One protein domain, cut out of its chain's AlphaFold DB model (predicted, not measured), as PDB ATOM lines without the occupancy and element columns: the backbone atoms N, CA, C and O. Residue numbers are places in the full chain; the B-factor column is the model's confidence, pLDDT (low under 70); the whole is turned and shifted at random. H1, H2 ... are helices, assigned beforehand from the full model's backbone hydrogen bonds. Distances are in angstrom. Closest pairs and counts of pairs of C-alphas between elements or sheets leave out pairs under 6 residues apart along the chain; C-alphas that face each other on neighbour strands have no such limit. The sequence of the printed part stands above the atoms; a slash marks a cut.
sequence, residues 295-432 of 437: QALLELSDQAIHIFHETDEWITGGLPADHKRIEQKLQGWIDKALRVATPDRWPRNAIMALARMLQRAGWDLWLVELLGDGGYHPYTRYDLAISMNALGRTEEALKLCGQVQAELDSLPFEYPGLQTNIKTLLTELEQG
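This is residues 295 to 432 of the 437 residues of the protein "GSCFA domain-containing protein" of Desulfovibrionales bacterium GWA2_65_9 (UniProt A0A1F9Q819). Seven helices make a slab: H1, H3, H5 and H7 stand side by side in a row, running the same way from neighbour to neighbour, and H2, H4 and H6 lie over one side of that row. H2 pairs with H1 as a hairpin at one end of the slab, H6 fits beside H5 and H7 at the other, and short H4 sits more loosely between them, touching no helix. The printed part has 138 residues with seven named helices, H1 to H7 in chain order, and no named strand; the class is all helix. It is compact, with a radius of gyration of the C-alphas of 15.4 A and spans of 43 by 36 by 22 A.

Begin with H1, residues 295 to 316, and H2, residues 323 to 340, a helical hairpin. They touch, closest at the C-alphas of Leu 300 and Ala 337, 7.0 A apart, at a shallow tilt of 13 degrees, opposite ways. Next comes H3, residues 348 to 361, which touches H1 the same way at a shallow tilt of 26 degrees; look at the C-alphas of Ser 301 and Ala 350, the closest, 4.8 A apart. H2 and H3 are close but not clearly touching, with the C-alphas of His 323 and Ala 361 closest at 7.6 A. H4, residues 366 to 372, is near H3, with 8 pairs of C-alphas within 10 A. Go on to H5, residues 378 to 390, the hub, which touches three helices. It touches H3 the same way at a shallow tilt of 11 degrees, closest at the C-alphas of Arg 348 and Thr 380, 6.1 A apart. It forms a hairpin with H6, residues 394 to 410, where the closest C-alphas, of Ala 385 and Ala 397, are 4.2 A apart. H7, residues 416 to 430, forms a hairpin with H6 and touches H5, where the C-alphas of Tyr 382 and Ile 422 are closest at 7.0 A. H1, H2, H3, H5, H6 and H7 form a bundle, helices set side by side. In H1, H3, H4, H5, H6 and H7 every O i to N i+4 pair is within hydrogen-bond range; in H2, 13 of 14 are.

Find C-alpha 295 at (96.512, 126.719, 125.153); from there H1 runs 31.9 A to C-alpha 316. H2 measures 25.8 A, H3 20.0 A and H6 24.1 A. H5 begins at C-alpha 378, (110.943, 111.078, 116.105). H7 runs 20.8 A and ends at C-alpha 430, (120.642, 95.005, 121.535).

The C-alphas of Leu 319 and Pro 412 are the two farthest apart, 49.7 A. The printed part has no cut, and no link is long. The mean pLDDT of the printed part is 72.2; look for values under 70 at, among others, residues 314 to 323, 358 to 377 and 410 to 418.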
ATOM      1  N   GLN A 295      96.768 126.211 123.798       92.06
ATOM      2  CA  GLN A 295      96.512 126.719 125.153       92.06
ATOM      3  C   GLN A 295      95.982 125.622 126.086       92.06
ATOM      4  O   GLN A 295      96.542 125.414 127.161       92.06
ATOM      5  N   ALA A 296      94.981 124.855 125.647       90.25
ATOM      6  CA  ALA A 296      94.452 123.733 126.421       90.25
ATOM      7  C   ALA A 296      95.525 122.664 126.704       90.25
ATOM      8  O   ALA A 296      95.595 122.115 127.804       90.25
ATOM      9  N   LEU A 297      96.401 122.384 125.736       87.50
ATOM     10  CA  LEU A 297      97.515 121.451 125.918       87.50
ATOM     11  C   LEU A 297      98.604 121.987 126.861       87.50
ATOM     12  O   LEU A 297      99.195 121.194 127.590       87.50
ATOM     13  N   LEU A 298      98.865 123.299 126.892       89.06
ATOM     14  CA  LEU A 298      99.782 123.912 127.864       89.06
ATOM     15  C   LEU A 298      99.259 123.751 129.298       89.06
ATOM     16  O   LEU A 298     100.010 123.320 130.170       89.06
ATOM     17  N   GLU A 299      97.966 123.997 129.528       87.75
ATOM     18  CA  GLU A 299      97.334 123.785 130.841       87.75
ATOM     19  C   GLU A 299      97.400 122.320 131.285       87.75
ATOM     20  O   GLU A 299      97.638 122.011 132.457       87.75
ATOM     21  N   LEU A 300      97.197 121.394 130.346       83.25
ATOM     22  CA  LEU A 300      97.357 119.967 130.609       83.25
ATOM     23  C   LEU A 300      98.821 119.615 130.882       83.25
ATOM     24  O   LEU A 300      99.089 118.793 131.755       83.25
ATOM     25  N   SER A 301      99.778 120.240 130.203       83.88
ATOM     26  CA  SER A 301     101.203 120.022 130.454       83.88
ATOM     27  C   SER A 301     101.596 120.379 131.889       83.88
ATOM     28  O   SER A 301     102.225 119.571 132.576       83.88
ATOM     29  N   ASP A 302     101.123 121.522 132.393       83.12
ATOM     30  CA  ASP A 302     101.331 121.930 133.786       83.12
ATOM     31  C   ASP A 302     100.696 120.930 134.770       83.12
ATOM     32  O   ASP A 302     101.309 120.563 135.777       83.12
ATOM     33  N   GLN A 303      99.500 120.412 134.457       82.50
ATOM     34  CA  GLN A 303      98.871 119.345 135.246       82.50
ATOM     35  C   GLN A 303      99.718 118.064 135.250       82.50
ATOM     36  O   GLN A 303      99.915 117.482 136.314       82.50
ATOM     37  N   ALA A 304     100.250 117.632 134.103       79.56
ATOM     38  CA  ALA A 304     101.084 116.431 134.010       79.56
ATOM     39  C   ALA A 304     102.366 116.566 134.843       79.56
ATOM     40  O   ALA A 304     102.732 115.646 135.575       79.56
ATOM     41  N   ILE A 305     103.018 117.730 134.781       78.00
ATOM     42  CA  ILE A 305     104.214 118.037 135.576       78.00
ATOM     43  C   ILE A 305     103.889 118.026 137.074       78.00
ATOM     44  O   ILE A 305     104.652 117.466 137.862       78.00
ATOM     45  N   HIS A 306     102.751 118.591 137.480       82.38
ATOM     46  CA  HIS A 306     102.332 118.570 138.880       82.38
ATOM     47  C   HIS A 306     102.090 117.143 139.386       82.38
ATOM     48  O   HIS A 306     102.621 116.774 140.433       82.38
ATOM     49  N   ILE A 307     101.365 116.317 138.622       76.62
ATOM     50  CA  ILE A 307     101.129 114.914 138.994       76.62
ATOM     51  C   ILE A 307     102.465 114.146 139.040       76.62
ATOM     52  O   ILE A 307     102.666 113.323 139.937       76.62
ATOM     53  N   PHE A 308     103.411 114.435 138.136       78.69
ATOM     54  CA  PHE A 308     104.759 113.863 138.185       78.69
ATOM     55  C   PHE A 308     105.492 114.229 139.479       78.69
ATOM     56  O   PHE A 308     105.994 113.328 140.143       78.69
ATOM     57  N   HIS A 309     105.525 115.506 139.874       79.00
ATOM     58  CA  HIS A 309     106.185 115.929 141.113       79.00
ATOM     59  C   HIS A 309     105.534 115.334 142.364       79.00
ATOM     60  O   HIS A 309     106.251 114.832 143.226       79.00
ATOM     61  N   GLU A 310     104.198 115.306 142.432       76.25
ATOM     62  CA  GLU A 310     103.487 114.601 143.505       76.25
ATOM     63  C   GLU A 310     103.916 113.123 143.553       76.25
ATOM     64  O   GLU A 310     104.220 112.591 144.614       76.25
ATOM     65  N   THR A 311     104.001 112.455 142.400       72.81
ATOM     66  CA  THR A 311     104.429 111.049 142.316       72.81
ATOM     67  C   THR A 311     105.890 110.869 142.745       72.81
ATOM     68  O   THR A 311     106.225 109.903 143.430       72.81
ATOM     69  N   ASP A 312     106.767 111.802 142.373       72.38
ATOM     70  CA  ASP A 312     108.195 111.793 142.697       72.38
ATOM     71  C   ASP A 312     108.439 111.907 144.207       72.38
ATOM     72  O   ASP A 312     109.141 111.071 144.785       72.38
ATOM     73  N   GLU A 313     107.803 112.888 144.852       72.38
ATOM     74  CA  GLU A 313     107.862 113.109 146.302       72.38
ATOM     75  C   GLU A 313     107.342 111.900 147.083       72.38
ATOM     76  O   GLU A 313     107.906 111.523 148.109       72.38
ATOM     77  N   TRP A 314     106.288 111.247 146.590       67.56
ATOM     78  CA  TRP A 314     105.705 110.083 147.255       67.56
ATOM     79  C   TRP A 314     106.631 108.869 147.207       67.56
ATOM     80  O   TRP A 314     106.831 108.199 148.222       67.56
ATOM     81  N   ILE A 315     107.219 108.607 146.040       64.44
ATOM     82  CA  ILE A 315     108.106 107.460 145.819       64.44
ATOM     83  C   ILE A 315     109.436 107.648 146.557       64.44
ATOM     84  O   ILE A 315     109.960 106.699 147.137       64.44
ATOM     85  N   THR A 316     109.969 108.871 146.588       67.19
ATOM     86  CA  THR A 316     111.215 109.189 147.311       67.19
ATOM     87  C   THR A 316     111.012 109.332 148.821       67.19
ATOM     88  O   THR A 316     111.926 109.037 149.589       67.19
ATOM     89  N   GLY A 317     109.815 109.725 149.263       62.66
ATOM     90  CA  GLY A 317     109.457 109.920 150.670       62.66
ATOM     91  C   GLY A 317     109.135 108.643 151.456       62.66
ATOM     92  O   GLY A 317     108.854 108.732 152.651       62.66
ATOM     93  N   GLY A 318     109.160 107.461 150.829       57.25
ATOM     94  CA  GLY A 318     108.945 106.173 151.506       57.25
ATOM     95  C   GLY A 318     107.505 105.917 151.972       57.25
ATOM     96  O   GLY A 318     107.278 105.052 152.821       57.25
ATOM     97  N   LEU A 319     106.527 106.658 151.442       55.78
ATOM     98  CA  LEU A 319     105.108 106.427 151.711       55.78
ATOM     99  C   LEU A 319     104.597 105.246 150.864       55.78
ATOM    100  O   LEU A 319     104.979 105.127 149.699       55.78
ATOM    101  N   PRO A 320     103.704 104.381 151.388       54.81
ATOM    102  CA  PRO A 320     103.020 103.386 150.568       54.81
ATOM    103  C   PRO A 320     102.205 104.118 149.501       54.81
ATOM    104  O   PRO A 320     101.275 104.859 149.824       54.81
ATOM    105  N   ALA A 321     102.582 103.960 148.237       56.41
ATOM    106  CA  ALA A 321     101.943 104.683 147.156       56.41
ATOM    107  C   ALA A 321     100.467 104.263 147.022       56.41
ATOM    108  O   ALA A 321     100.146 103.082 146.881       56.41
ATOM    109  N   ASP A 322      99.555 105.241 147.030       69.38
ATOM    110  CA  ASP A 322      98.157 105.032 146.639       69.38
ATOM    111  C   ASP A 322      98.094 104.949 145.109       69.38
ATOM    112  O   ASP A 322      97.684 105.888 144.421       69.38
ATOM    113  N   HIS A 323      98.586 103.827 144.571       66.62
ATOM    114  CA  HIS A 323      98.687 103.584 143.132       66.62
ATOM    115  C   HIS A 323      97.360 103.851 142.418       66.62
ATOM    116  O   HIS A 323      97.363 104.469 141.359       66.62
ATOM    117  N   LYS A 324      96.229 103.497 143.042       70.31
ATOM    118  CA  LYS A 324      94.891 103.727 142.483       70.31
ATOM    119  C   LYS A 324      94.576 105.207 142.317       70.31
ATOM    120  O   LYS A 324      93.974 105.592 141.320       70.31
ATOM    121  N   ARG A 325      94.959 106.052 143.275       76.75
ATOM    122  CA  ARG A 325      94.716 107.497 143.182       76.75
ATOM    123  C   ARG A 325      95.528 108.139 142.063       76.75
ATOM    124  O   ARG A 325      95.001 109.002 141.363       76.75
ATOM    125  N   ILE A 326      96.793 107.753 141.895       73.31
ATOM    126  CA  ILE A 326      97.632 108.323 140.831       73.31
ATOM    127  C   ILE A 326      97.195 107.790 139.463       73.31
ATOM    128  O   ILE A 326      97.064 108.576 138.530       73.31
ATOM    129  N   GLU A 327      96.858 106.504 139.364       72.00
ATOM    130  CA  GLU A 327      96.266 105.897 138.167       72.00
ATOM    131  C   GLU A 327      94.970 106.614 137.755       72.00
ATOM    132  O   GLU A 327      94.814 106.996 136.601       72.00
ATOM    133  N   GLN A 328      94.075 106.915 138.702       77.81
ATOM    134  CA  GLN A 328      92.863 107.700 138.429       77.81
ATOM    135  C   GLN A 328      93.169 109.124 137.951       77.81
ATOM    136  O   GLN A 328      92.520 109.612 137.023       77.81
ATOM    137  N   LYS A 329      94.144 109.807 138.569       81.44
ATOM    138  CA  LYS A 329      94.579 111.146 138.132       81.44
ATOM    139  C   LYS A 329      95.141 111.104 136.712       81.44
ATOM    140  O   LYS A 329      94.806 111.971 135.909       81.44
ATOM    141  N   LEU A 330      95.956 110.099 136.406       75.44
ATOM    142  CA  LEU A 330      96.540 109.891 135.088       75.44
ATOM    143  C   LEU A 330      95.498 109.562 134.036       75.44
ATOM    144  O   LEU A 330      95.471 110.223 133.006       75.44
ATOM    145  N   GLN A 331      94.611 108.607 134.300       73.69
ATOM    146  CA  GLN A 331      93.543 108.265 133.367       73.69
ATOM    147  C   GLN A 331      92.655 109.481 133.101       73.69
ATOM    148  O   GLN A 331      92.379 109.817 131.952       73.69
ATOM    149  N   GLY A 332      92.296 110.219 134.156       80.50
ATOM    150  CA  GLY A 332      91.545 111.462 134.022       80.50
ATOM    151  C   GLY A 332      92.297 112.547 133.243       80.50
ATOM    152  O   GLY A 332      91.663 113.357 132.569       80.50
ATOM    153  N   TRP A 333      93.627 112.580 133.314       85.44
ATOM    154  CA  TRP A 333      94.453 113.470 132.503       85.44
ATOM    155  C   TRP A 333      94.462 113.044 131.028       85.44
ATOM    156  O   TRP A 333      94.191 113.869 130.159       85.44
ATOM    157  N   ILE A 334      94.694 111.758 130.746       77.69
ATOM    158  CA  ILE A 334      94.734 111.186 129.389       77.69
ATOM    159  C   ILE A 334      93.400 111.403 128.684       77.69
ATOM    160  O   ILE A 334      93.369 111.898 127.560       77.69
ATOM    161  N   ASP A 335      92.292 111.104 129.361       78.25
ATOM    162  CA  ASP A 335      90.946 111.272 128.817       78.25
ATOM    163  C   ASP A 335      90.660 112.735 128.451       78.25
ATOM    164  O   ASP A 335      89.936 113.002 127.491       78.25
ATOM    165  N   LYS A 336      91.215 113.698 129.200       85.56
ATOM    166  CA  LYS A 336      91.130 115.124 128.850       85.56
ATOM    167  C   LYS A 336      92.016 115.448 127.653       85.56
ATOM    168  O   LYS A 336      91.536 116.092 126.725       85.56
ATOM    169  N   ALA A 337      93.267 114.993 127.650       80.12
ATOM    170  CA  ALA A 337      94.215 115.259 126.572       80.12
ATOM    171  C   ALA A 337      93.731 114.700 125.223       80.12
ATOM    172  O   ALA A 337      93.748 115.419 124.226       80.12
ATOM    173  N   LEU A 338      93.178 113.481 125.211       78.50
ATOM    174  CA  LEU A 338      92.592 112.841 124.027       78.50
ATOM    175  C   LEU A 338      91.371 113.582 123.465       78.50
ATOM    176  O   LEU A 338      91.088 113.481 122.274       78.50
ATOM    177  N   ARG A 339      90.637 114.333 124.297       86.75
ATOM    178  CA  ARG A 339      89.525 115.184 123.830       86.75
ATOM    179  C   ARG A 339      90.006 116.476 123.179       86.75
ATOM    180  O   ARG A 339      89.247 117.074 122.423       86.75
ATOM    181  N   VAL A 340      91.218 116.924 123.505       85.94
ATOM    182  CA  VAL A 340      91.798 118.168 122.987       85.94
ATOM    183  C   VAL A 340      92.531 117.918 121.676       85.94
ATOM    184  O   VAL A 340      92.315 118.645 120.707       85.94
ATOM    185  N   ALA A 341      93.396 116.906 121.639       80.50
ATOM    186  CA  ALA A 341      94.183 116.586 120.459       80.50
ATOM    187  C   ALA A 341      94.588 115.112 120.429       80.50
ATOM    188  O   ALA A 341      94.677 114.442 121.463       80.50
ATOM    189  N   THR A 342      94.884 114.633 119.223       74.12
ATOM    190  CA  THR A 342      95.492 113.323 119.034       74.12
ATOM    191  C   THR A 342      96.874 113.274 119.696       74.12
ATOM    192  O   THR A 342      97.530 114.317 119.823       74.12
ATOM    193  N   PRO A 343      97.311 112.086 120.150       71.56
ATOM    194  CA  PRO A 343      98.517 111.945 120.957       71.56
ATOM    195  C   PRO A 343      99.751 112.602 120.310       71.56
ATOM    196  O   PRO A 343     100.469 113.340 120.972       71.56
ATOM    197  N   ASP A 344      99.931 112.472 118.994       68.25
ATOM    198  CA  ASP A 344     101.027 113.065 118.210       68.25
ATOM    199  C   ASP A 344     101.259 114.568 118.388       68.25
ATOM    200  O   ASP A 344     102.378 115.046 118.189       68.25
ATOM    201  N   ARG A 345     100.217 115.297 118.786       76.81
ATOM    202  CA  ARG A 345     100.235 116.749 118.983       76.81
ATOM    203  C   ARG A 345     100.482 117.160 120.427       76.81
ATOM    204  O   ARG A 345     100.502 118.352 120.736       76.81
ATOM    205  N   TRP A 346     100.626 116.201 121.337       80.06
ATOM    206  CA  TRP A 346     100.828 116.498 122.747       80.06
ATOM    207  C   TRP A 346     102.204 117.135 123.001       80.06
ATOM    208  O   TRP A 346     103.187 116.822 122.321       80.06
ATOM    209  N   PRO A 347     102.315 118.003 124.022       80.31
ATOM    210  CA  PRO A 347     103.583 118.606 124.412       80.31
ATOM    211  C   PRO A 347     104.624 117.547 124.805       80.31
ATOM    212  O   PRO A 347     104.355 116.670 125.631       80.31
ATOM    213  N   ARG A 348     105.857 117.665 124.291       77.38
ATOM    214  CA  ARG A 348     106.955 116.722 124.596       77.38
ATOM    215  C   ARG A 348     107.210 116.565 126.097       77.38
ATOM    216  O   ARG A 348     107.450 115.461 126.575       77.38
ATOM    217  N   ASN A 349     107.164 117.661 126.846       76.56
ATOM    218  CA  ASN A 349     107.396 117.662 128.290       76.56
ATOM    219  C   ASN A 349     106.303 116.894 129.062       76.56
ATOM    220  O   ASN A 349     106.638 116.153 129.983       76.56
ATOM    221  N   ALA A 350     105.033 117.000 128.654       78.19
ATOM    222  CA  ALA A 350     103.938 116.222 129.229       78.19
ATOM    223  C   ALA A 350     104.148 114.722 128.989       78.19
ATOM    224  O   ALA A 350     104.053 113.922 129.915       78.19
ATOM    225  N   ILE A 351     104.533 114.344 127.770       74.38
ATOM    226  CA  ILE A 351     104.813 112.947 127.409       74.38
ATOM    227  C   ILE A 351     105.984 112.399 128.223       74.38
ATOM    228  O   ILE A 351     105.905 111.297 128.758       74.38
ATOM    229  N   MET A 352     107.053 113.184 128.376       74.25
ATOM    230  CA  MET A 352     108.186 112.812 129.223       74.25
ATOM    231  C   MET A 352     107.786 112.653 130.694       74.25
ATOM    232  O   MET A 352     108.263 111.729 131.352       74.25
ATOM    233  N   ALA A 353     106.926 113.529 131.220       74.75
ATOM    234  CA  ALA A 353     106.414 113.412 132.583       74.75
ATOM    235  C   ALA A 353     105.636 112.099 132.756       74.75
ATOM    236  O   ALA A 353     105.956 111.320 133.653       74.75
ATOM    237  N   LEU A 354     104.708 111.794 131.845       72.94
ATOM    238  CA  LEU A 354     103.940 110.542 131.842       72.94
ATOM    239  C   LEU A 354     104.847 109.311 131.754       72.94
ATOM    240  O   LEU A 354     104.697 108.375 132.539       72.94
ATOM    241  N   ALA A 355     105.824 109.326 130.846       70.31
ATOM    242  CA  ALA A 355     106.777 108.234 130.678       70.31
ATOM    243  C   ALA A 355     107.588 107.982 131.959       70.31
ATOM    244  O   ALA A 355     107.748 106.837 132.379       70.31
ATOM    245  N   ARG A 356     108.039 109.044 132.639       69.75
ATOM    246  CA  ARG A 356     108.750 108.929 133.923       69.75
ATOM    247  C   ARG A 356     107.848 108.475 135.069       69.75
ATOM    248  O   ARG A 356     108.316 107.788 135.973       69.75
ATOM    249  N   MET A 357     106.567 108.836 135.059       71.81
ATOM    250  CA  MET A 357     105.610 108.333 136.050       71.81
ATOM    251  C   MET A 357     105.391 106.831 135.896       71.81
ATOM    252  O   MET A 357     105.502 106.104 136.881       71.81
ATOM    253  N   LEU A 358     105.159 106.365 134.662       66.62
ATOM    254  CA  LEU A 358     105.097 104.936 134.342       66.62
ATOM    255  C   LEU A 358     106.380 104.232 134.782       66.62
ATOM    256  O   LEU A 358     106.309 103.161 135.385       66.62
ATOM    257  N   GLN A 359     107.534 104.880 134.562       64.81
ATOM    258  CA  GLN A 359     108.826 104.372 135.007       64.81
ATOM    259  C   GLN A 359     108.867 104.106 136.509       64.81
ATOM    260  O   GLN A 359     109.249 103.025 136.953       64.81
ATOM    261  N   ARG A 360     108.491 105.100 137.306       63.16
ATOM    262  CA  ARG A 360     108.617 104.999 138.758       63.16
ATOM    263  C   ARG A 360     107.550 104.115 139.398       63.16
ATOM    264  O   ARG A 360     107.798 103.562 140.464       63.16
ATOM    265  N   ALA A 361     106.385 103.994 138.772       61.88
ATOM    266  CA  ALA A 361     105.257 103.265 139.334       61.88
ATOM    267  C   ALA A 361     105.175 101.791 138.893       61.88
ATOM    268  O   ALA A 361     104.373 101.040 139.448       61.88
ATOM    269  N   GLY A 362     105.987 101.362 137.915       61.44
ATOM    270  CA  GLY A 362     105.985  99.982 137.416       61.44
ATOM    271  C   GLY A 362     104.643  99.564 136.802       61.44
ATOM    272  O   GLY A 362     104.238  98.412 136.942       61.44
ATOM    273  N   TRP A 363     103.923 100.515 136.198       62.34
ATOM    274  CA  TRP A 363     102.560 100.318 135.696       62.34
ATOM    275  C   TRP A 363     102.477  99.640 134.330       62.34
ATOM    276  O   TRP A 363     103.427  99.627 133.547       62.34
ATOM    277  N   ASP A 364     101.287  99.092 134.072       52.78
ATOM    278  CA  ASP A 364     100.945  98.333 132.876       52.78
ATOM    279  C   ASP A 364     100.762  99.209 131.618       52.78
ATOM    280  O   ASP A 364     100.486 100.409 131.666       52.78
ATOM    281  N   LEU A 365     100.932  98.561 130.469       51.19
ATOM    282  CA  LEU A 365     101.350  99.080 129.153       51.19
ATOM    283  C   LEU A 365     100.429  99.999 128.371       51.19
ATOM    284  O   LEU A 365     100.824 100.464 127.304       51.19
ATOM    285  N   TRP A 366      99.209 100.230 128.826       56.06
ATOM    286  CA  TRP A 366      98.179 100.780 127.946       56.06
ATOM    287  C   TRP A 366      98.533 102.179 127.399       56.06
ATOM    288  O   TRP A 366      98.295 102.492 126.234       56.06
ATOM    289  N   LEU A 367      99.218 102.996 128.204       53.12
ATOM    290  CA  LEU A 367      99.764 104.283 127.766       53.12
ATOM    291  C   LEU A 367     100.863 104.120 126.705       53.12
ATOM    292  O   LEU A 367     100.974 104.944 125.812       53.12
ATOM    293  N   VAL A 368     101.684 103.073 126.785       51.78
ATOM    294  CA  VAL A 368     102.777 102.804 125.834       51.78
ATOM    295  C   VAL A 368     102.225 102.455 124.459       51.78
ATOM    296  O   VAL A 368     102.770 102.906 123.458       51.78
ATOM    297  N   GLU A 369     101.127 101.700 124.411       57.38
ATOM    298  CA  GLU A 369     100.405 101.414 123.168       57.38
ATOM    299  C   GLU A 369      99.834 102.708 122.567       57.38
ATOM    300  O   GLU A 369     100.100 103.013 121.405       57.38
ATOM    301  N   LEU A 370      99.191 103.547 123.389       57.31
ATOM    302  CA  LEU A 370      98.685 104.868 122.986       57.31
ATOM    303  C   LEU A 370      99.797 105.808 122.471       57.31
ATOM    304  O   LEU A 370      99.575 106.622 121.574       57.31
ATOM    305  N   LEU A 371     100.996 105.716 123.055       54.72
ATOM    306  CA  LEU A 371     102.163 106.522 122.694       54.72
ATOM    307  C   LEU A 371     102.993 105.927 121.532       54.72
ATOM    308  O   LEU A 371     103.816 106.625 120.938       54.72
ATOM    309  N   GLY A 372     102.793 104.646 121.210       50.94
ATOM    310  CA  GLY A 372     103.583 103.867 120.248       50.94
ATOM    311  C   GLY A 372     102.955 103.693 118.861       50.94
ATOM    312  O   GLY A 372     103.635 103.215 117.948       50.94
ATOM    313  N   ASP A 373     101.704 104.113 118.664       50.12
ATOM    314  CA  ASP A 373     100.947 103.958 117.408       50.12
ATOM    315  C   ASP A 373     101.344 104.951 116.288       50.12
ATOM    316  O   ASP A 373     100.547 105.340 115.437       50.12
ATOM    317  N   GLY A 374     102.620 105.349 116.237       50.12
ATOM    318  CA  GLY A 374     103.226 105.992 115.062       50.12
ATOM    319  C   GLY A 374     102.880 107.465 114.829       50.12
ATOM    320  O   GLY A 374     103.417 108.063 113.905       50.12
ATOM    321  N   GLY A 375     102.041 108.076 115.666       51.94
ATOM    322  CA  GLY A 375     101.685 109.486 115.504       51.94
ATOM    323  C   GLY A 375     102.813 110.467 115.863       51.94
ATOM    324  O   GLY A 375     102.919 111.543 115.296       51.94
ATOM    325  N   TYR A 376     103.678 110.122 116.811       60.47
ATOM    326  CA  TYR A 376     104.568 111.088 117.460       60.47
ATOM    327  C   TYR A 376     105.796 111.492 116.647       60.47
ATOM    328  O   TYR A 376     106.378 110.675 115.949       60.47
ATOM    329  N   HIS A 377     106.303 112.707 116.850       64.56
ATOM    330  CA  HIS A 377     107.588 113.125 116.281       64.56
ATOM    331  C   HIS A 377     108.762 112.193 116.711       64.56
ATOM    332  O   HIS A 377     108.805 111.793 117.882       64.56
ATOM    333  N   PRO A 378     109.765 111.919 115.842       70.62
ATOM    334  CA  PRO A 378     110.943 111.078 116.105       70.62
ATOM    335  C   PRO A 378     111.590 111.239 117.491       70.62
ATOM    336  O   PRO A 378     111.768 110.267 118.217       70.62
ATOM    337  N   TYR A 379     111.913 112.477 117.892       67.56
ATOM    338  CA  TYR A 379     112.498 112.782 119.209       67.56
ATOM    339  C   TYR A 379     111.643 112.300 120.383       67.56
ATOM    340  O   TYR A 379     112.171 111.761 121.346       67.56
ATOM    341  N   THR A 380     110.327 112.473 120.304       68.50
ATOM    342  CA  THR A 380     109.414 112.109 121.388       68.50
ATOM    343  C   THR A 380     109.330 110.593 121.547       68.50
ATOM    344  O   THR A 380     109.366 110.084 122.665       68.50
ATOM    345  N   ARG A 381     109.296 109.858 120.428       74.75
ATOM    346  CA  ARG A 381     109.380 108.389 120.446       74.75
ATOM    347  C   ARG A 381     110.747 107.889 120.904       74.75
ATOM    348  O   ARG A 381     110.804 106.877 121.594       74.75
ATOM    349  N   TYR A 382     111.828 108.601 120.585       76.06
ATOM    350  CA  TYR A 382     113.162 108.307 121.111       76.06
ATOM    351  C   TYR A 382     113.222 108.437 122.642       76.06
ATOM    352  O   TYR A 382     113.666 107.509 123.316       76.06
ATOM    353  N   ASP A 383     112.717 109.534 123.216       71.25
ATOM    354  CA  ASP A 383     112.686 109.710 124.679       71.25
ATOM    355  C   ASP A 383     111.806 108.657 125.368       71.25
ATOM    356  O   ASP A 383     112.120 108.169 126.462       71.25
ATOM    357  N   LEU A 384     110.700 108.284 124.718       71.19
ATOM    358  CA  LEU A 384     109.845 107.198 125.173       71.19
ATOM    359  C   LEU A 384     110.593 105.863 125.158       71.19
ATOM    360  O   LEU A 384     110.515 105.125 126.136       71.19
ATOM    361  N   ALA A 385     111.360 105.569 124.105       74.69
ATOM    362  CA  ALA A 385     112.156 104.348 124.007       74.69
ATOM    363  C   ALA A 385     113.214 104.251 125.121       74.69
ATOM    364  O   ALA A 385     113.350 103.192 125.736       74.69
ATOM    365  N   ILE A 386     113.902 105.354 125.450       72.19
ATOM    366  CA  ILE A 386     114.812 105.413 126.613       72.19
ATOM    367  C   ILE A 386     114.056 105.048 127.894       72.19
ATOM    368  O   ILE A 386     114.506 104.203 128.671       72.19
ATOM    369  N   SER A 387     112.894 105.670 128.097       66.44
ATOM    370  CA  SER A 387     112.079 105.470 129.297       66.44
ATOM    371  C   SER A 387     111.588 104.020 129.415       66.44
ATOM    372  O   SER A 387     111.626 103.448 130.503       66.44
ATOM    373  N   MET A 388     111.200 103.394 128.295       69.19
ATOM    374  CA  MET A 388     110.814 101.979 128.239       69.19
ATOM    375  C   MET A 388     111.980 101.059 128.591       69.19
ATOM    376  O   MET A 388     111.843 100.153 129.410       69.19
ATOM    377  N   ASN A 389     113.173 101.297 128.052       72.06
ATOM    378  CA  ASN A 389     114.280 100.421 128.402       72.06
ATOM    379  C   ASN A 389     114.727 100.569 129.860       72.06
ATOM    380  O   ASN A 389     115.066  99.580 130.504       72.06
ATOM    381  N   ALA A 390     114.674 101.783 130.408       62.84
ATOM    382  CA  ALA A 390     114.945 102.013 131.824       62.84
ATOM    383  C   ALA A 390     113.935 101.302 132.754       62.84
ATOM    384  O   ALA A 390     114.216 101.111 133.935       62.84
ATOM    385  N   LEU A 391     112.788 100.878 132.213       58.06
ATOM    386  CA  LEU A 391     111.784 100.029 132.854       58.06
ATOM    387  C   LEU A 391     112.015  98.517 132.679       58.06
ATOM    388  O   LEU A 391     111.188  97.722 133.118       58.06
ATOM    389  N   GLY A 392     113.093  98.097 132.011       65.44
ATOM    390  CA  GLY A 392     113.304  96.694 131.631       65.44
ATOM    391  C   GLY A 392     112.413  96.232 130.471       65.44
ATOM    392  O   GLY A 392     112.263  95.035 130.245       65.44
ATOM    393  N   ARG A 393     111.816  97.175 129.729       66.62
ATOM    394  CA  ARG A 393     110.922  96.947 128.580       66.62
ATOM    395  C   ARG A 393     111.691  97.064 127.267       66.62
ATOM    396  O   ARG A 393     111.406  97.905 126.416       66.62
ATOM    397  N   THR A 394     112.750  96.265 127.153       76.50
ATOM    398  CA  THR A 394     113.726  96.365 126.059       76.50
ATOM    399  C   THR A 394     113.104  96.062 124.695       76.50
ATOM    400  O   THR A 394     113.446  96.726 123.721       76.50
ATOM    401  N   GLU A 395     112.150  95.131 124.607       73.81
ATOM    402  CA  GLU A 395     111.471  94.807 123.342       73.81
ATOM    403  C   GLU A 395     110.619  95.975 122.819       73.81
ATOM    404  O   GLU A 395     110.692  96.319 121.636       73.81
ATOM    405  N   GLU A 396     109.860  96.648 123.689       70.38
ATOM    406  CA  GLU A 396     109.088  97.834 123.303       70.38
ATOM    407  C   GLU A 396     109.994  99.015 122.938       70.38
ATOM    408  O   GLU A 396     109.721  99.730 121.970       70.38
ATOM    409  N   ALA A 397     111.095  99.198 123.672       74.62
ATOM    410  CA  ALA A 397     112.104 100.202 123.353       74.62
ATOM    411  C   ALA A 397     112.735  99.958 121.972       74.62
ATOM    412  O   ALA A 397     112.848 100.890 121.179       74.62
ATOM    413  N   LEU A 398     113.084  98.707 121.649       79.38
ATOM    414  CA  LEU A 398     113.607  98.316 120.336       79.38
ATOM    415  C   LEU A 398     112.596  98.596 119.220       79.38
ATOM    416  O   LEU A 398     112.967  99.148 118.183       79.38
ATOM    417  N   LYS A 399     111.311  98.284 119.440       78.88
ATOM    418  CA  LYS A 399     110.235  98.576 118.482       78.88
ATOM    419  C   LYS A 399     110.122 100.078 118.206       78.88
ATOM    420  O   LYS A 399     110.089 100.476 117.042       78.88
ATOM    421  N   LEU A 400     110.098 100.907 119.251       74.81
ATOM    422  CA  LEU A 400     110.039 102.368 119.123       74.81
ATOM    423  C   LEU A 400     111.280 102.926 118.419       74.81
ATOM    424  O   LEU A 400     111.149 103.716 117.486       74.81
ATOM    425  N   CYS A 401     112.477 102.484 118.805       80.94
ATOM    426  CA  CYS A 401     113.718 102.886 118.146       80.94
ATOM    427  C   CYS A 401     113.738 102.492 116.665       80.94
ATOM    428  O   CYS A 401     114.155 103.295 115.838       80.94
ATOM    429  N   GLY A 402     113.251 101.299 116.315       81.69
ATOM    430  CA  GLY A 402     113.139 100.850 114.927       81.69
ATOM    431  C   GLY A 402     112.166 101.699 114.106       81.69
ATOM    432  O   GLY A 402     112.478 102.068 112.977       81.69
ATOM    433  N   GLN A 403     111.021 102.076 114.683       78.56
ATOM    434  CA  GLN A 403     110.074 102.995 114.039       78.56
ATOM    435  C   GLN A 403     110.689 104.378 113.812       78.56
ATOM    436  O   GLN A 403     110.518 104.953 112.740       78.56
ATOM    437  N   VAL A 404     111.405 104.909 114.806       79.31
ATOM    438  CA  VAL A 404     112.076 106.208 114.691       79.31
ATOM    439  C   VAL A 404     113.217 106.145 113.681       79.31
ATOM    440  O   VAL A 404     113.355 107.061 112.881       79.31
ATOM    441  N   GLN A 405     114.012 105.074 113.671       82.69
ATOM    442  CA  GLN A 405     115.075 104.872 112.686       82.69
ATOM    443  C   GLN A 405     114.500 104.827 111.264       82.69
ATOM    444  O   GLN A 405     114.945 105.585 110.411       82.69
ATOM    445  N   ALA A 406     113.459 104.022 111.034       78.44
ATOM    446  CA  ALA A 406     112.803 103.918 109.730       78.44
ATOM    447  C   ALA A 406     112.204 105.254 109.263       78.44
ATOM    448  O   ALA A 406     112.275 105.597 108.085       78.44
ATOM    449  N   GLU A 407     111.634 106.026 110.186       75.19
ATOM    450  CA  GLU A 407     111.133 107.361 109.884       75.19
ATOM    451  C   GLU A 407     112.273 108.328 109.557       75.19
ATOM    452  O   GLU A 407     112.206 109.014 108.542       75.19
ATOM    453  N   LEU A 408     113.340 108.351 110.359       77.75
ATOM    454  CA  LEU A 408     114.524 109.177 110.115       77.75
ATOM    455  C   LEU A 408     115.178 108.880 108.766       77.75
ATOM    456  O   LEU A 408     115.675 109.806 108.133       77.75
ATOM    457  N   ASP A 409     115.155 107.623 108.331       74.56
ATOM    458  CA  ASP A 409     115.659 107.198 107.023       74.56
ATOM    459  C   ASP A 409     114.733 107.631 105.868       74.56
ATOM    460  O   ASP A 409     115.165 107.708 104.718       74.56
ATOM    461  N   SER A 410     113.464 107.932 106.161       66.25
ATOM    462  CA  SER A 410     112.458 108.379 105.187       66.25
ATOM    463  C   SER A 410     112.277 109.900 105.114       66.25
ATOM    464  O   SER A 410     111.641 110.401 104.182       66.25
ATOM    465  N   LEU A 411     112.801 110.646 106.091       64.62
ATOM    466  CA  LEU A 411     112.643 112.094 106.146       64.62
ATOM    467  C   LEU A 411     113.558 112.779 105.116       64.62
ATOM    468  O   LEU A 411     114.716 112.399 104.963       64.62
ATOM    469  N   PRO A 412     113.087 113.850 104.450       41.38
ATOM    470  CA  PRO A 412     113.880 114.598 103.471       41.38
ATOM    471  C   PRO A 412     115.046 115.393 104.092       41.38
ATOM    472  O   PRO A 412     115.773 116.069 103.369       41.38
ATOM    473  N   PHE A 413     115.219 115.329 105.417       49.69
ATOM    474  CA  PHE A 413     116.240 116.042 106.176       49.69
ATOM    475  C   PHE A 413     116.911 115.105 107.179       49.69
ATOM    476  O   PHE A 413     116.236 114.351 107.884       49.69
ATOM    477  N   GLU A 414     118.233 115.208 107.297       58.28
ATOM    478  CA  GLU A 414     118.989 114.466 108.299       58.28
ATOM    479  C   GLU A 414     118.809 115.099 109.685       58.28
ATOM    480  O   GLU A 414     118.975 116.305 109.877       58.28
ATOM    481  N   TYR A 415     118.527 114.264 110.685       64.25
ATOM    482  CA  TYR A 415     118.633 114.628 112.097       64.25
ATOM    483  C   TYR A 415     119.898 113.980 112.672       64.25
ATOM    484  O   TYR A 415     119.780 113.047 113.465       64.25
ATOM    485  N   PRO A 416     121.116 114.415 112.301       63.88
ATOM    486  CA  PRO A 416     122.348 113.660 112.555       63.88
ATOM    487  C   PRO A 416     122.597 113.396 114.044       63.88
ATOM    488  O   PRO A 416     123.075 112.325 114.419       63.88
ATOM    489  N   GLY A 417     122.193 114.325 114.919       68.88
ATOM    490  CA  GLY A 417     122.220 114.118 116.368       68.88
ATOM    491  C   GLY A 417     121.248 113.029 116.833       68.88
ATOM    492  O   GLY A 417     121.632 112.154 117.601       68.88
ATOM    493  N   LEU A 418     120.006 113.034 116.339       69.50
ATOM    494  CA  LEU A 418     119.020 112.011 116.700       69.50
ATOM    495  C   LEU A 418     119.344 110.655 116.073       69.50
ATOM    496  O   LEU A 418     119.190 109.646 116.739       69.50
ATOM    497  N   GLN A 419     119.829 110.627 114.833       77.06
ATOM    498  CA  GLN A 419     120.278 109.412 114.156       77.06
ATOM    499  C   GLN A 419     121.450 108.771 114.902       77.06
ATOM    500  O   GLN A 419     121.439 107.567 115.137       77.06
ATOM    501  N   THR A 420     122.440 109.570 115.317       78.56
ATOM    502  CA  THR A 420     123.537 109.088 116.169       78.56
ATOM    503  C   THR A 420     122.989 108.528 117.477       78.56
ATOM    504  O   THR A 420     123.283 107.390 117.827       78.56
ATOM    505  N   ASN A 421     122.129 109.282 118.159       77.56
ATOM    506  CA  ASN A 421     121.544 108.888 119.436       77.56
ATOM    507  C   ASN A 421     120.680 107.619 119.346       77.56
ATOM    508  O   ASN A 421     120.762 106.766 120.225       77.56
ATOM    509  N   ILE A 422     119.875 107.475 118.290       83.75
ATOM    510  CA  ILE A 422     119.067 106.285 117.997       83.75
ATOM    511  C   ILE A 422     119.975 105.093 117.716       83.75
ATOM    512  O   ILE A 422     119.742 104.033 118.279       83.75
ATOM    513  N   LYS A 423     121.019 105.250 116.893       84.19
ATOM    514  CA  LYS A 423     121.972 104.167 116.602       84.19
ATOM    515  C   LYS A 423     122.698 103.707 117.861       84.19
ATOM    516  O   LYS A 423     122.814 102.504 118.089       84.19
ATOM    517  N   THR A 424     123.151 104.648 118.688       83.81
ATOM    518  CA  THR A 424     123.766 104.349 119.985       83.81
ATOM    519  C   THR A 424     122.783 103.616 120.888       83.81
ATOM    520  O   THR A 424     123.118 102.547 121.389       83.81
ATOM    521  N   LEU A 425     121.559 104.131 121.028       80.25
ATOM    522  CA  LEU A 425     120.526 103.515 121.851       80.25
ATOM    523  C   LEU A 425     120.180 102.109 121.349       80.25
ATOM    524  O   LEU A 425     120.245 101.176 122.131       80.25
ATOM    525  N   LEU A 426     119.899 101.919 120.058       84.38
ATOM    526  CA  LEU A 426     119.671 100.602 119.445       84.38
ATOM    527  C   LEU A 426     120.801  99.627 119.775       84.38
ATOM    528  O   LEU A 426     120.535  98.530 120.257       84.38
ATOM    529  N   THR A 427     122.052 100.058 119.609       85.12
ATOM    530  CA  THR A 427     123.226  99.236 119.930       85.12
ATOM    531  C   THR A 427     123.275  98.865 121.417       85.12
ATOM    532  O   THR A 427     123.611  97.736 121.768       85.12
ATOM    533  N   GLU A 428     122.955  99.798 122.315       82.38
ATOM    534  CA  GLU A 428     122.902  99.549 123.759       82.38
ATOM    535  C   GLU A 428     121.765  98.594 124.142       82.38
ATOM    536  O   GLU A 428     121.990  97.675 124.934       82.38
ATOM    537  N   LEU A 429     120.581  98.768 123.548       81.00
ATOM    538  CA  LEU A 429     119.409  97.914 123.747       81.00
ATOM    539  C   LEU A 429     119.676  96.479 123.280       81.00
ATOM    540  O   LEU A 429     119.421  95.535 124.023       81.00
ATOM    541  N   GLU A 430     120.248  96.310 122.086       83.62
ATOM    542  CA  GLU A 430     120.642  95.005 121.535       83.62
ATOM    543  C   GLU A 430     121.708  94.307 122.397       83.62
ATOM    544  O   GLU A 430     121.749  93.080 122.475       83.62
ATOM    545  N   GLN A 431     122.552  95.080 123.086       84.06
ATOM    546  CA  GLN A 431     123.556  94.578 124.030       84.06
ATOM    547  C   GLN A 431     123.001  94.332 125.444       84.06
ATOM    548  O   GLN A 431     123.769  93.966 126.337       84.06
ATOM    549  N   GLY A 432     121.702  94.549 125.675       76.00
ATOM    550  CA  GLY A 432     121.065  94.393 126.985       76.00
ATOM    551  C   GLY A 432     121.552  95.399 128.031       76.00
ATOM    552  O   GLY A 432     121.486  95.126 129.230       76.00
TER     553      GLY A 432